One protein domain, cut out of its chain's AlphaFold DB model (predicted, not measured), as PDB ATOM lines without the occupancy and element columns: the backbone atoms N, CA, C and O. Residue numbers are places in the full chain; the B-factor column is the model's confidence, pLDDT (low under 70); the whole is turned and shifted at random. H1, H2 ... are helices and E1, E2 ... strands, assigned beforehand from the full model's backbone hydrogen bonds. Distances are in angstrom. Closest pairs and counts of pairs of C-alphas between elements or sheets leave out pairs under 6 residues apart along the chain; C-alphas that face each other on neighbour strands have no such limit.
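AT A GLANCE: This is residues 34 to 147 of the 345 residues of an uncharacterized protein of Nonomuraea solani (UniProt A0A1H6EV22). Little regular structure: after E1 among loops comes a strongly twisted antiparallel sheet, E3 E2 E4 E5, with H1 covering one face. Of 114 printed residues, 41 are in named elements, in chain order E1 E2 E3 H1 E4 E5, class mixed. The whole is compact, radius of gyration of the C-alphas 13.6 A, spanning 35 by 35 by 23 A.

HOW THE PARTS SIT: E1, residues 41 to 43, pairs with no named strand. E2, residues 71 to 77, and E3, residues 98 to 104, form a hairpin; N 101 and O 73 are 2.8 A apart. H1, residues 107 to 117, with every O i to N i+4 pair within hydrogen-bond range, is on the sheet at a height of 7.6 A, making two layers. Its closest C-alphas to E4, residues 125 to 131, are Ala 114 and Ala 127, 5.6 A. E3, H1, E4 form a split strand-helix-strand unit, E2 between its same-way strands, crossover right-handed. Between the antiparallel neighbours E2 and E4, N 74 and O 128 are within hydrogen-bond range, 2.9 A apart. E4 and E5, residues 141 to 146, form a hairpin; N 129 and O 144 are 2.8 A apart.

IN THESE COORDINATES: E2 measures 19.9 A, E4 19.6 A, H1 15.3 A. C-alpha 41 is at (146.333, 205.953, 113.868), C-alpha 146 at (152.523, 219.411, 134.229).

THE WHOLE: The printed part has no cut. Links E1 to E2 and E2 to E3 are long. Confidence is under 70 at residues 53 to 54, 79 to 96 and 134 to 138.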
ATOM      1  N   CYS A  34     146.947 210.575 111.172       77.25
ATOM      2  CA  CYS A  34     148.371 210.291 111.016       77.25
ATOM      3  C   CYS A  34     148.777 209.083 111.866       77.25
ATOM      4  O   CYS A  34     148.069 208.692 112.797       77.25
ATOM      5  N   LEU A  35     149.896 208.452 111.508       81.50
ATOM      6  CA  LEU A  35     150.448 207.336 112.268       81.50
ATOM      7  C   LEU A  35     151.274 207.886 113.435       81.50
ATOM      8  O   LEU A  35     152.238 208.616 113.222       81.50
ATOM      9  N   HIS A  36     150.893 207.531 114.654       80.19
ATOM     10  CA  HIS A  36     151.610 207.867 115.875       80.19
ATOM     11  C   HIS A  36     152.841 206.962 116.070       80.19
ATOM     12  O   HIS A  36     152.916 205.868 115.506       80.19
ATOM     13  N   GLU A  37     153.807 207.394 116.889       78.06
ATOM     14  CA  GLU A  37     155.082 206.684 117.115       78.06
ATOM     15  C   GLU A  37     154.901 205.256 117.664       78.06
ATOM     16  O   GLU A  37     155.729 204.380 117.421       78.06
ATOM     17  N   ASP A  38     153.800 204.994 118.373       79.88
ATOM     18  CA  ASP A  38     153.447 203.665 118.892       79.88
ATOM     19  C   ASP A  38     152.686 202.776 117.888       79.88
ATOM     20  O   ASP A  38     152.237 201.684 118.239       79.88
ATOM     21  N   GLY A  39     152.533 203.235 116.644       81.62
ATOM     22  CA  GLY A  39     151.876 202.511 115.559       81.62
ATOM     23  C   GLY A  39     150.354 202.666 115.501       81.62
ATOM     24  O   GLY A  39     149.729 202.050 114.636       81.62
ATOM     25  N   ARG A  40     149.733 203.472 116.372       83.44
ATOM     26  CA  ARG A  40     148.289 203.762 116.306       83.44
ATOM     27  C   ARG A  40     147.989 204.883 115.313       83.44
ATOM     28  O   ARG A  40     148.744 205.840 115.205       83.44
ATOM     29  N   TRP A  41     146.854 204.808 114.621       83.56
ATOM     30  CA  TRP A  41     146.333 205.953 113.868       83.56
ATOM     31  C   TRP A  41     145.682 206.941 114.823       83.56
ATOM     32  O   TRP A  41     144.832 206.535 115.615       83.56
ATOM     33  N   ILE A  42     146.043 208.216 114.720       79.62
ATOM     34  CA  ILE A  42     145.464 209.295 115.516       79.62
ATOM     35  C   ILE A  42     144.828 210.358 114.627       79.62
ATOM     36  O   ILE A  42     145.329 210.647 113.545       79.62
ATOM     37  N   TRP A  43     143.745 210.971 115.091       80.12
ATOM     38  CA  TRP A  43     143.183 212.176 114.498       80.12
ATOM     39  C   TRP A  43     144.152 213.343 114.691       80.12
ATOM     40  O   TRP A  43     144.432 213.735 115.818       80.12
ATOM     41  N   ALA A  44     144.642 213.932 113.601       78.38
ATOM     42  CA  ALA A  44     145.656 214.985 113.639       78.38
ATOM     43  C   ALA A  44     145.204 216.220 114.438       78.38
ATOM     44  O   ALA A  44     145.996 216.821 115.146       78.38
ATOM     45  N   HIS A  45     143.917 216.567 114.383       72.62
ATOM     46  CA  HIS A  45     143.367 217.755 115.039       72.62
ATOM     47  C   HIS A  45     143.121 217.592 116.555       72.62
ATOM     48  O   HIS A  45     142.912 218.588 117.242       72.62
ATOM     49  N   THR A  46     143.144 216.369 117.100       73.81
ATOM     50  CA  THR A  46     142.884 216.109 118.537       73.81
ATOM     51  C   THR A  46     143.915 215.213 119.213       73.81
ATOM     52  O   THR A  46     143.958 215.158 120.439       73.81
ATOM     53  N   GLY A  47     144.739 214.493 118.449       76.94
ATOM     54  CA  GLY A  47     145.687 213.510 118.971       76.94
ATOM     55  C   GLY A  47     145.044 212.209 119.472       76.94
ATOM     56  O   GLY A  47     145.686 211.429 120.181       76.94
ATOM     57  N   TRP A  48     143.767 211.978 119.147       79.81
ATOM     58  CA  TRP A  48     142.989 210.818 119.601       79.81
ATOM     59  C   TRP A  48     143.236 209.609 118.719       79.81
ATOM     60  O   TRP A  48     143.140 209.757 117.503       79.81
ATOM     61  N   PRO A  49     143.441 208.402 119.268       77.31
ATOM     62  CA  PRO A  49     143.403 207.189 118.476       77.31
ATOM     63  C   PRO A  49     142.069 207.069 117.738       77.31
ATOM     64  O   PRO A  49     141.008 207.146 118.356       77.31
ATOM     65  N   VAL A  50     142.121 206.803 116.435       77.50
ATOM     66  CA  VAL A  50     140.931 206.599 115.591       77.50
ATOM     67  C   VAL A  50     140.066 205.447 116.123       77.50
ATOM     68  O   VAL A  50     138.842 205.491 116.047       77.50
ATOM     69  N   GLU A  51     140.701 204.423 116.693       75.44
ATOM     70  CA  GLU A  51     140.044 203.196 117.164       75.44
ATOM     71  C   GLU A  51     139.730 203.195 118.670       75.44
ATOM     72  O   GLU A  51     139.023 202.312 119.156       75.44
ATOM     73  N   ALA A  52     140.249 204.170 119.421       70.00
ATOM     74  CA  ALA A  52     140.068 204.277 120.867       70.00
ATOM     75  C   ALA A  52     139.872 205.750 121.272       70.00
ATOM     76  O   ALA A  52     140.746 206.331 121.926       70.00
ATOM     77  N   PRO A  53     138.741 206.363 120.868       64.56
ATOM     78  CA  PRO A  53     138.448 207.750 121.184       64.56
ATOM     79  C   PRO A  53     138.364 207.957 122.695       64.56
ATOM     80  O   PRO A  53     137.990 207.069 123.471       64.56
ATOM     81  N   GLY A  54     138.724 209.161 123.115       62.69
ATOM     82  CA  GLY A  54     138.645 209.585 124.497       62.69
ATOM     83  C   GLY A  54     139.948 209.479 125.267       62.69
ATOM     84  O   GLY A  54     139.937 209.991 126.368       62.69
ATOM     85  N   GLN A  55     141.037 208.900 124.742       71.25
ATOM     86  CA  GLN A  55     142.391 208.970 125.323       71.25
ATOM     87  C   GLN A  55     143.311 209.765 124.396       71.25
ATOM     88  O   GLN A  55     143.391 209.457 123.213       71.25
ATOM     89  N   ILE A  56     144.035 210.756 124.916       74.81
ATOM     90  CA  ILE A  56     144.983 211.530 124.100       74.81
ATOM     91  C   ILE A  56     146.355 210.909 124.204       74.81
ATOM     92  O   ILE A  56     146.921 210.838 125.293       74.81
ATOM     93  N   VAL A  57     146.868 210.453 123.065       76.12
ATOM     94  CA  VAL A  57     148.114 209.680 123.006       76.12
ATOM     95  C   VAL A  57     149.264 210.470 122.392       76.12
ATOM     96  O   VAL A  57     150.414 210.113 122.611       76.12
ATOM     97  N   GLY A  58     148.953 211.572 121.705       77.25
ATOM     98  CA  GLY A  58     149.910 212.549 121.198       77.25
ATOM     99  C   GLY A  58     149.276 213.942 121.127       77.25
ATOM    100  O   GLY A  58     148.057 214.062 121.267       77.25
ATOM    101  N   PRO A  59     150.070 215.009 120.947       80.25
ATOM    102  CA  PRO A  59     149.518 216.342 120.791       80.25
ATOM    103  C   PRO A  59     148.817 216.496 119.424       80.25
ATOM    104  O   PRO A  59     149.126 215.766 118.474       80.25
ATOM    105  N   PRO A  60     147.911 217.477 119.293       75.81
ATOM    106  CA  PRO A  60     147.370 217.920 118.023       75.81
ATOM    107  C   PRO A  60     148.517 218.337 117.103       75.81
ATOM    108  O   PRO A  60     149.438 219.046 117.514       75.81
ATOM    109  N   GLN A  61     148.454 217.883 115.860       79.00
ATOM    110  CA  GLN A  61     149.374 218.257 114.793       79.00
ATOM    111  C   GLN A  61     148.900 219.597 114.220       79.00
ATOM    112  O   GLN A  61     148.277 219.672 113.160       79.00
ATOM    113  N   GLU A  62     149.091 220.648 115.016       76.25
ATOM    114  CA  GLU A  62     148.807 222.027 114.630       76.25
ATOM    115  C   GLU A  62     150.029 222.696 114.012       76.25
ATOM    116  O   GLU A  62     151.175 222.372 114.305       76.25
ATOM    117  N   PHE A  63     149.780 223.702 113.181       78.38
ATOM    118  CA  PHE A  63     150.837 224.528 112.626       78.38
ATOM    119  C   PHE A  63     151.210 225.628 113.622       78.38
ATOM    120  O   PHE A  63     150.344 226.366 114.101       78.38
ATOM    121  N   ALA A  64     152.509 225.792 113.880       84.38
ATOM    122  CA  ALA A  64     153.006 226.982 114.560       84.38
ATOM    123  C   ALA A  64     152.536 228.248 113.810       84.38
ATOM    124  O   ALA A  64     152.580 228.274 112.581       84.38
ATOM    125  N   PRO A  65     152.110 229.317 114.506       83.25
ATOM    126  CA  PRO A  65     151.507 230.484 113.858       83.25
ATOM    127  C   PRO A  65     152.521 231.385 113.134       83.25
ATOM    128  O   PRO A  65     152.174 232.154 112.239       83.25
ATOM    129  N   ALA A  66     153.793 231.315 113.519       84.69
ATOM    130  CA  ALA A  66     154.853 232.101 112.907       84.69
ATOM    131  C   ALA A  66     156.206 231.390 113.023       84.69
ATOM    132  O   ALA A  66     156.424 230.624 113.975       84.69
ATOM    133  N   PRO A  67     157.165 231.700 112.130       82.56
ATOM    134  CA  PRO A  67     158.557 231.335 112.322       82.56
ATOM    135  C   PRO A  67     159.052 231.833 113.683       82.56
ATOM    136  O   PRO A  67     158.882 232.997 114.046       82.56
ATOM    137  N   GLY A  68     159.660 230.933 114.451       86.38
ATOM    138  CA  GLY A  68     160.193 231.241 115.777       86.38
ATOM    139  C   GLY A  68     159.203 231.091 116.933       86.38
ATOM    140  O   GLY A  68     159.655 231.162 118.065       86.38
ATOM    141  N   LEU A  69     157.912 230.818 116.701       89.62
ATOM    142  CA  LEU A  69     156.930 230.489 117.748       89.62
ATOM    143  C   LEU A  69     156.649 228.985 117.805       89.62
ATOM    144  O   LEU A  69     155.529 228.535 117.590       89.62
ATOM    145  N   ARG A  70     157.692 228.194 118.065       90.44
ATOM    146  CA  ARG A  70     157.618 226.726 117.972       90.44
ATOM    147  C   ARG A  70     157.095 226.022 119.228       90.44
ATOM    148  O   ARG A  70     156.900 224.814 119.201       90.44
ATOM    149  N   TRP A  71     156.941 226.745 120.336       94.12
ATOM    150  CA  TRP A  71     156.577 226.162 121.627       94.12
ATOM    151  C   TRP A  71     155.147 226.530 121.990       94.12
ATOM    152  O   TRP A  71     154.862 227.691 122.275       94.12
ATOM    153  N   GLN A  72     154.261 225.546 122.005       94.00
ATOM    154  CA  GLN A  72     152.870 225.709 122.406       94.00
ATOM    155  C   GLN A  72     152.701 225.298 123.867       94.00
ATOM    156  O   GLN A  72     153.242 224.283 124.307       94.00
ATOM    157  N   VAL A  73     151.908 226.069 124.604       95.19
ATOM    158  CA  VAL A  73     151.359 225.647 125.895       95.19
ATOM    159  C   VAL A  73     149.919 225.210 125.658       95.19
ATOM    160  O   VAL A  73     149.061 226.047 125.362       95.19
ATOM    161  N   ALA A  74     149.659 223.910 125.766       91.06
ATOM    162  CA  ALA A  74     148.333 223.320 125.613       91.06
ATOM    163  C   ALA A  74     147.795 222.893 126.980       91.06
ATOM    164  O   ALA A  74     148.522 222.302 127.775       91.06
ATOM    165  N   VAL A  75     146.530 223.195 127.270       88.19
ATOM    166  CA  VAL A  75     145.864 222.791 128.515       88.19
ATOM    167  C   VAL A  75     144.704 221.875 128.194       88.19
ATOM    168  O   VAL A  75     143.886 222.185 127.333       88.19
ATOM    169  N   TRP A  76     144.633 220.783 128.938       84.94
ATOM    170  CA  TRP A  76     143.713 219.672 128.772       84.94
ATOM    171  C   TRP A  76     142.822 219.539 130.004       84.94
ATOM    172  O   TRP A  76     143.257 219.855 131.113       84.94
ATOM    173  N   HIS A  77     141.604 219.033 129.819       79.31
ATOM    174  CA  HIS A  77     140.697 218.648 130.898       79.31
ATOM    175  C   HIS A  77     140.365 217.144 130.820       79.31
ATOM    176  O   HIS A  77     139.448 216.728 130.115       79.31
ATOM    177  N   ASP A  78     141.105 216.339 131.573       72.75
ATOM    178  CA  ASP A  78     141.047 214.884 131.698       72.75
ATOM    179  C   ASP A  78     139.945 214.388 132.670       72.75
ATOM    180  O   ASP A  78     139.643 214.992 133.693       72.75
ATOM    181  N   LEU A  79     139.335 213.236 132.394       59.56
ATOM    182  CA  LEU A  79     138.352 212.559 133.247       59.56
ATOM    183  C   LEU A  79     139.018 211.850 134.443       59.56
ATOM    184  O   LEU A  79     140.047 211.184 134.300       59.56
ATOM    185  N   ARG A  80     138.388 211.913 135.631       50.41
ATOM    186  CA  ARG A  80     138.873 211.254 136.865       50.41
ATOM    187  C   ARG A  80     139.198 209.777 136.650       50.41
ATOM    188  O   ARG A  80     138.319 209.003 136.288       50.41
ATOM    189  N   GLY A  81     140.404 209.362 137.041       54.16
ATOM    190  CA  GLY A  81     140.719 207.947 137.274       54.16
ATOM    191  C   GLY A  81     140.859 207.084 136.019       54.16
ATOM    192  O   GLY A  81     140.858 205.863 136.132       54.16
ATOM    193  N   THR A  82     140.994 207.683 134.837       53.41
ATOM    194  CA  THR A  82     141.163 206.940 133.584       53.41
ATOM    195  C   THR A  82     142.355 207.475 132.803       53.41
ATOM    196  O   THR A  82     142.185 208.437 132.074       53.41
ATOM    197  N   GLU A  83     143.536 206.878 132.995       59.44
ATOM    198  CA  GLU A  83     144.710 206.802 132.090       59.44
ATOM    199  C   GLU A  83     144.831 207.838 130.932       59.44
ATOM    200  O   GLU A  83     145.108 207.467 129.793       59.44
ATOM    201  N   GLY A  84     144.641 209.140 131.184       58.22
ATOM    202  CA  GLY A  84     144.730 210.196 130.160       58.22
ATOM    203  C   GLY A  84     143.496 210.362 129.261       58.22
ATOM    204  O   GLY A  84     143.636 210.793 128.111       58.22
ATOM    205  N   LYS A  85     142.297 210.002 129.745       62.38
ATOM    206  CA  LYS A  85     141.051 210.252 129.012       62.38
ATOM    207  C   LYS A  85     140.574 211.693 129.143       62.38
ATOM    208  O   LYS A  85     140.645 212.208 130.245       62.38
ATOM    209  N   VAL A  86     140.026 212.312 128.094       63.69
ATOM    210  CA  VAL A  86     139.619 213.739 128.069       63.69
ATOM    211  C   VAL A  86     138.102 213.925 128.101       63.69
ATOM    212  O   VAL A  86     137.352 213.130 127.536       63.69
ATOM    213  N   LEU A  87     137.639 214.979 128.782       57.94
ATOM    214  CA  LEU A  87     136.244 215.418 128.776       57.94
ATOM    215  C   LEU A  87     135.863 215.921 127.375       57.94
ATOM    216  O   LEU A  87     136.329 216.973 126.949       57.94
ATOM    217  N   GLY A  88     134.975 215.190 126.697       52.66
ATOM    218  CA  GLY A  88     134.288 215.634 125.481       52.66
ATOM    219  C   GLY A  88     134.587 214.780 124.253       52.66
ATOM    220  O   GLY A  88     135.708 214.784 123.772       52.66
ATOM    221  N   GLU A  89     133.565 214.093 123.739       51.62
ATOM    222  CA  GLU A  89     133.355 213.894 122.301       51.62
ATOM    223  C   GLU A  89     131.852 213.747 122.057       51.62
ATOM    224  O   GLU A  89     131.155 213.035 122.790       51.62
ATOM    225  N   ASP A  90     131.360 214.380 121.000       47.12
ATOM    226  CA  ASP A  90     130.315 213.776 120.193       47.12
ATOM    227  C   ASP A  90     130.962 213.026 119.017       47.12
ATOM    228  O   ASP A  90     132.064 213.331 118.568       47.12
ATOM    229  N   TYR A  91     130.260 212.021 118.494       39.94
ATOM    230  CA  TYR A  91     130.678 211.159 117.373       39.94
ATOM    231  C   TYR A  91     131.017 211.924 116.064       39.94
ATOM    232  O   TYR A  91     131.333 211.299 115.052       39.94
ATOM    233  N   GLY A  92     130.886 213.258 116.057       43.84
ATOM    234  CA  GLY A  92     131.150 214.165 114.940       43.84
ATOM    235  C   GLY A  92     132.531 214.828 114.964       43.84
ATOM    236  O   GLY A  92     132.810 215.621 114.069       43.84
ATOM    237  N   GLY A  93     133.384 214.510 115.945       44.22
ATOM    238  CA  GLY A  93     134.774 214.974 115.980       44.22
ATOM    239  C   GLY A  93     134.962 216.419 116.448       44.22
ATOM    240  O   GLY A  93     135.993 217.014 116.150       44.22
ATOM    241  N   ASN A  94     134.006 217.002 117.187       38.88
ATOM    242  CA  ASN A  94     134.209 218.312 117.808       38.88
ATOM    243  C   ASN A  94     134.604 218.204 119.292       38.88
ATOM    244  O   ASN A  94     133.802 217.914 120.177       38.88
ATOM    245  N   THR A  95     135.883 218.527 119.509       49.72
ATOM    246  CA  THR A  95     136.598 218.906 120.739       49.72
ATOM    247  C   THR A  95     136.459 218.001 121.964       49.72
ATOM    248  O   THR A  95     135.646 218.221 122.859       49.72
ATOM    249  N   SER A  96     137.459 217.132 122.106       53.00
ATOM    250  CA  SER A  96     138.276 217.077 123.322       53.00
ATOM    251  C   SER A  96     138.402 218.462 123.972       53.00
ATOM    252  O   SER A  96     138.837 219.394 123.293       53.00
ATOM    253  N   ASN A  97     138.041 218.624 125.250       70.06
ATOM    254  CA  ASN A  97     138.150 219.908 125.949       70.06
ATOM    255  C   ASN A  97     139.617 220.237 126.265       70.06
ATOM    256  O   ASN A  97     140.113 220.016 127.373       70.06
ATOM    257  N   TRP A  98     140.311 220.745 125.256       78.44
ATOM    258  CA  TRP A  98     141.635 221.326 125.371       78.44
ATOM    259  C   TRP A  98     141.688 222.666 124.658       78.44
ATOM    260  O   TRP A  98     140.828 223.003 123.845       78.44
ATOM    261  N   GLN A  99     142.704 223.445 124.996       82.94
ATOM    262  CA  GLN A  99     142.915 224.759 124.417       82.94
ATOM    263  C   GLN A  99     144.394 225.119 124.375       82.94
ATOM    264  O   GLN A  99     145.173 224.763 125.264       82.94
ATOM    265  N   THR A 100     144.752 225.919 123.380       88.75
ATOM    266  CA  THR A 100     146.044 226.596 123.321       88.75
ATOM    267  C   THR A 100     146.030 227.813 124.236       88.75
ATOM    268  O   THR A 100     145.330 228.789 123.970       88.75
ATOM    269  N   VAL A 101     146.842 227.786 125.295       92.56
ATOM    270  CA  VAL A 101     147.078 228.961 126.150       92.56
ATOM    271  C   VAL A 101     147.860 230.021 125.384       92.56
ATOM    272  O   VAL A 101     147.555 231.212 125.454       92.56
ATOM    273  N   GLY A 102     148.845 229.587 124.601       93.75
ATOM    274  CA  GLY A 102     149.560 230.442 123.667       93.75
ATOM    275  C   GLY A 102     150.876 229.840 123.194       93.75
ATOM    276  O   GLY A 102     151.167 228.666 123.430       93.75
ATOM    277  N   TRP A 103     151.657 230.679 122.523       94.38
ATOM    278  CA  TRP A 103     152.861 230.313 121.792       94.38
ATOM    279  C   TRP A 103     154.065 231.134 122.254       94.38
ATOM    280  O   TRP A 103     153.996 232.362 122.359       94.38
ATOM    281  N   CYS A 104     155.178 230.451 122.504       95.31
ATOM    282  CA  CYS A 104     156.425 231.019 123.000       95.31
ATOM    283  C   CYS A 104     157.559 230.808 121.994       95.31
ATOM    284  O   CYS A 104     157.571 229.844 121.221       95.31
ATOM    285  N   SER A 105     158.552 231.696 122.041       93.38
ATOM    286  CA  SER A 105     159.765 231.557 121.231       93.38
ATOM    287  C   SER A 105     160.792 230.605 121.835       93.38
ATOM    288  O   SER A 105     161.611 230.030 121.118       93.38
ATOM    289  N   THR A 106     160.729 230.390 123.150       95.00
ATOM    290  CA  THR A 106     161.649 229.522 123.885       95.00
ATOM    291  C   THR A 106     160.899 228.447 124.666       95.00
ATOM    292  O   THR A 106     159.756 228.640 125.088       95.00
ATOM    293  N   ARG A 107     161.566 227.305 124.884       96.31
ATOM    294  CA  ARG A 107     161.043 226.220 125.725       96.31
ATOM    295  C   ARG A 107     160.878 226.675 127.168       96.31
ATOM    296  O   ARG A 107     159.901 226.311 127.810       96.31
ATOM    297  N   ASP A 108     161.831 227.450 127.676       97.44
ATOM    298  CA  ASP A 108     161.847 227.874 129.075       97.44
ATOM    299  C   ASP A 108     160.652 228.769 129.409       97.44
ATOM    300  O   ASP A 108     160.026 228.574 130.448       97.44
ATOM    301  N   ASP A 109     160.262 229.664 128.495       97.31
ATOM    302  CA  ASP A 109     159.049 230.471 128.647       97.31
ATOM    303  C   ASP A 109     157.787 229.596 128.661       97.31
ATOM    304  O   ASP A 109     156.935 229.746 129.539       97.31
ATOM    305  N   ALA A 110     157.689 228.621 127.750       97.44
ATOM    306  CA  ALA A 110     156.560 227.694 127.717       97.44
ATOM    307  C   ALA A 110     156.472 226.845 128.999       97.44
ATOM    308  O   ALA A 110     155.390 226.687 129.563       97.44
ATOM    309  N   ARG A 111     157.610 226.352 129.509       97.69
ATOM    310  CA  ARG A 111     157.692 225.599 130.773       97.69
ATOM    311  C   ARG A 111     157.313 226.447 131.974       97.69
ATOM    312  O   ARG A 111     156.614 225.956 132.857       97.69
ATOM    313  N   LEU A 112     157.774 227.696 132.020       96.88
ATOM    314  CA  LEU A 112     157.431 228.637 133.083       96.88
ATOM    315  C   LEU A 112     155.914 228.842 133.145       96.88
ATOM    316  O   LEU A 112     155.325 228.728 134.217       96.88
ATOM    317  N   ILE A 113     155.283 229.081 131.994       96.06
ATOM    318  CA  ILE A 113     153.838 229.311 131.900       96.06
ATOM    319  C   ILE A 113     153.061 228.039 132.233       96.06
ATOM    320  O   ILE A 113     152.182 228.086 133.088       96.06
ATOM    321  N   ALA A 114     153.399 226.900 131.621       95.56
ATOM    322  CA  ALA A 114     152.722 225.629 131.875       95.56
ATOM    323  C   ALA A 114     152.804 225.226 133.356       95.56
ATOM    324  O   ALA A 114     151.800 224.848 133.956       95.56
ATOM    325  N   ARG A 115     153.980 225.389 133.978       94.88
ATOM    326  CA  ARG A 115     154.175 225.142 135.411       94.88
ATOM    327  C   ARG A 115     153.346 226.080 136.279       94.88
ATOM    328  O   ARG A 115     152.830 225.633 137.290       94.88
ATOM    329  N   ALA A 116     153.243 227.358 135.926       92.19
ATOM    330  CA  ALA A 116     152.457 228.319 136.695       92.19
ATOM    331  C   ALA A 116     150.946 228.062 136.580       92.19
ATOM    332  O   ALA A 116     150.205 228.285 137.530       92.19
ATOM    333  N   TYR A 117     150.493 227.544 135.437       89.75
ATOM    334  CA  TYR A 117     149.075 227.370 135.124       89.75
ATOM    335  C   TYR A 117     148.385 226.227 135.878       89.75
ATOM    336  O   TYR A 117     147.154 226.190 135.918       89.75
ATOM    337  N   MET A 118     149.160 225.271 136.403       91.38
ATOM    338  CA  MET A 118     148.672 223.968 136.862       91.38
ATOM    339  C   MET A 118     148.422 223.790 138.366       91.38
ATOM    340  O   MET A 118     147.420 223.150 138.681       91.38
ATOM    341  N   PRO A 119     149.237 224.329 139.295       90.56
ATOM    342  CA  PRO A 119     149.161 223.996 140.718       90.56
ATOM    343  C   PRO A 119     147.760 224.127 141.323       90.56
ATOM    344  O   PRO A 119     147.356 223.294 142.118       90.56
ATOM    345  N   HIS A 120     146.984 225.126 140.895       86.38
ATOM    346  CA  HIS A 120     145.647 225.418 141.430       86.38
ATOM    347  C   HIS A 120     144.492 224.968 140.534       86.38
ATOM    348  O   HIS A 120     143.363 225.440 140.691       86.38
ATOM    349  N   ARG A 121     144.761 224.127 139.536       87.00
ATOM    350  CA  ARG A 121     143.705 223.587 138.683       87.00
ATOM    351  C   ARG A 121     143.021 222.408 139.361       87.00
ATOM    352  O   ARG A 121     143.552 221.803 140.284       87.00
ATOM    353  N   ASP A 122     141.824 222.095 138.877       80.00
ATOM    354  CA  ASP A 122     141.118 220.875 139.266       80.00
ATOM    355  C   ASP A 122     141.980 219.645 138.925       80.00
ATOM    356  O   ASP A 122     142.737 219.690 137.952       80.00
ATOM    357  N   HIS A 123     141.844 218.536 139.660       79.62
ATOM    358  CA  HIS A 123     142.629 217.295 139.477       79.62
ATOM    359  C   HIS A 123     142.382 216.590 138.130       79.62
ATOM    360  O   HIS A 123     142.907 215.511 137.870       79.62
ATOM    361  N   TYR A 124     141.563 217.209 137.288       78.25
ATOM    362  CA  TYR A 124     141.282 216.866 135.903       78.25
ATOM    363  C   TYR A 124     142.165 217.601 134.910       78.25
ATOM    364  O   TYR A 124     142.240 217.199 133.767       78.25
ATOM    365  N   ALA A 125     142.808 218.703 135.264       84.06
ATOM    366  CA  ALA A 125     143.570 219.445 134.276       84.06
ATOM    367  C   ALA A 125     144.966 218.841 134.070       84.06
ATOM    368  O   ALA A 125     145.551 218.303 135.004       84.06
ATOM    369  N   ARG A 126     145.549 219.023 132.888       87.88
ATOM    370  CA  ARG A 126     147.006 218.948 132.690       87.88
ATOM    371  C   ARG A 126     147.456 220.022 131.709       87.88
ATOM    372  O   ARG A 126     146.661 220.464 130.882       87.88
ATOM    373  N   ALA A 127     148.716 220.433 131.781       91.25
ATOM    374  CA  ALA A 127     149.322 221.319 130.794       91.25
ATOM    375  C   ALA A 127     150.507 220.628 130.133       91.25
ATOM    376  O   ALA A 127     151.403 220.146 130.822       91.25
ATOM    377  N   ASP A 128     150.532 220.638 128.809       92.38
ATOM    378  CA  ASP A 128     151.617 220.098 128.008       92.38
ATOM    379  C   ASP A 128     152.380 221.235 127.324       92.38
ATOM    380  O   ASP A 128     151.796 222.184 126.793       92.38
ATOM    381  N   VAL A 129     153.708 221.122 127.327       95.44
ATOM    382  CA  VAL A 129     154.597 221.910 126.474       95.44
ATOM    383  C   VAL A 129     154.845 221.097 125.218       95.44
ATOM    384  O   VAL A 129     155.504 220.054 125.260       95.44
ATOM    385  N   VAL A 130     154.309 221.584 124.106       93.12
ATOM    386  CA  VAL A 130     154.396 220.928 122.805       93.12
ATOM    387  C   VAL A 130     155.425 221.656 121.951       93.12
ATOM    388  O   VAL A 130     155.367 222.875 121.771       93.12
ATOM    389  N   GLU A 131     156.390 220.901 121.444       92.69
ATOM    390  CA  GLU A 131     157.327 221.356 120.429       92.69
ATOM    391  C   GLU A 131     156.744 221.086 119.052       92.69
ATOM    392  O   GLU A 131     156.381 219.954 118.742       92.69
ATOM    393  N   HIS A 132     156.698 222.122 118.226       87.00
ATOM    394  CA  HIS A 132     156.301 222.022 116.831       87.00
ATOM    395  C   HIS A 132     157.535 222.045 115.940       87.00
ATOM    396  O   HIS A 132     158.410 222.906 116.086       87.00
ATOM    397  N   GLY A 133     157.606 221.090 115.015       76.50
ATOM    398  CA  GLY A 133     158.666 221.031 114.015       76.50
ATOM    399  C   GLY A 133     158.682 222.253 113.089       76.50
ATOM    400  O   GLY A 133     157.683 222.949 112.907       76.50
ATOM    401  N   THR A 134     159.841 222.500 112.477       66.69
ATOM    402  CA  THR A 134     160.048 223.573 111.489       66.69
ATOM    403  C   THR A 134     159.312 223.337 110.174       66.69
ATOM    404  O   THR A 134     159.087 224.288 109.428       66.69
ATOM    405  N   ASP A 135     158.903 222.096 109.916       57.31
ATOM    406  CA  ASP A 135     158.271 221.658 108.673       57.31
ATOM    407  C   ASP A 135     156.748 221.690 108.811       57.31
ATOM    408  O   ASP A 135     156.078 220.664 108.734       57.31
ATOM    409  N   ASN A 136     156.194 222.877 109.063       52.06
ATOM    410  CA  ASN A 136     154.748 223.076 109.109       52.06
ATOM    411  C   ASN A 136     154.021 222.091 110.067       52.06
ATOM    412  O   ASN A 136     153.009 221.520 109.700       52.06
ATOM    413  N   GLY A 137     154.506 221.845 111.289       51.88
ATOM    414  CA  GLY A 137     153.700 221.144 112.311       51.88
ATOM    415  C   GLY A 137     153.369 219.657 112.072       51.88
ATOM    416  O   GLY A 137     152.588 219.097 112.829       51.88
ATOM    417  N   GLU A 138     153.968 218.980 111.083       54.03
ATOM    418  CA  GLU A 138     153.713 217.541 110.838       54.03
ATOM    419  C   GLU A 138     154.396 216.596 111.853       54.03
ATOM    420  O   GLU A 138     154.241 215.377 111.775       54.03
ATOM    421  N   VAL A 139     155.147 217.139 112.820       70.94
ATOM    422  CA  VAL A 139     155.830 216.370 113.874       70.94
ATOM    423  C   VAL A 139     155.769 217.132 115.200       70.94
ATOM    424  O   VAL A 139     156.787 217.565 115.745       70.94
ATOM    425  N   SER A 140     154.560 217.364 115.703       83.88
ATOM    426  CA  SER A 140     154.380 217.981 117.017       83.88
ATOM    427  C   SER A 140     154.568 216.933 118.106       83.88
ATOM    428  O   SER A 140     153.994 215.844 118.046       83.88
ATOM    429  N   ARG A 141     155.368 217.261 119.124       87.06
ATOM    430  CA  ARG A 141     155.709 216.345 120.218       87.06
ATOM    431  C   ARG A 141     155.518 217.002 121.575       87.06
ATOM    432  O   ARG A 141     156.003 218.104 121.815       87.06
ATOM    433  N   THR A 142     154.889 216.285 122.502       89.94
ATOM    434  CA  THR A 142     154.863 216.677 123.915       89.94
ATOM    435  C   THR A 142     156.241 216.462 124.539       89.94
ATOM    436  O   THR A 142     156.789 215.358 124.498       89.94
ATOM    437  N   VAL A 143     156.811 217.524 125.109       92.81
ATOM    438  CA  VAL A 143     158.170 217.528 125.675       92.81
ATOM    439  C   VAL A 143     158.163 217.605 127.202       92.81
ATOM    440  O   VAL A 143     158.995 216.972 127.851       92.81
ATOM    441  N   ASP A 144     157.230 218.355 127.786       93.56
ATOM    442  CA  ASP A 144     157.014 218.417 129.232       93.56
ATOM    443  C   ASP A 144     155.506 218.338 129.517       93.56
ATOM    444  O   ASP A 144     154.715 218.934 128.787       93.56
ATOM    445  N   THR A 145     155.127 217.660 130.601       92.00
ATOM    446  CA  THR A 145     153.745 217.586 131.100       92.00
ATOM    447  C   THR A 145     153.717 218.027 132.557       92.00
ATOM    448  O   THR A 145     154.543 217.599 133.366       92.00
ATOM    449  N   TYR A 146     152.752 218.876 132.894       91.88
ATOM    450  CA  TYR A 146     152.523 219.411 134.229       91.88
ATOM    451  C   TYR A 146     151.129 219.020 134.704       91.88
ATOM    452  O   TYR A 146     150.141 219.189 133.987       91.88
ATOM    453  N   LEU A 147     151.063 218.508 135.929       91.25
ATOM    454  CA  LEU A 147     149.830 218.090 136.582       91.25
ATOM    455  C   LEU A 147     149.477 219.058 137.722       91.25
ATOM    456  O   LEU A 147     150.353 219.801 138.177       91.25
TER     457      LEU A 147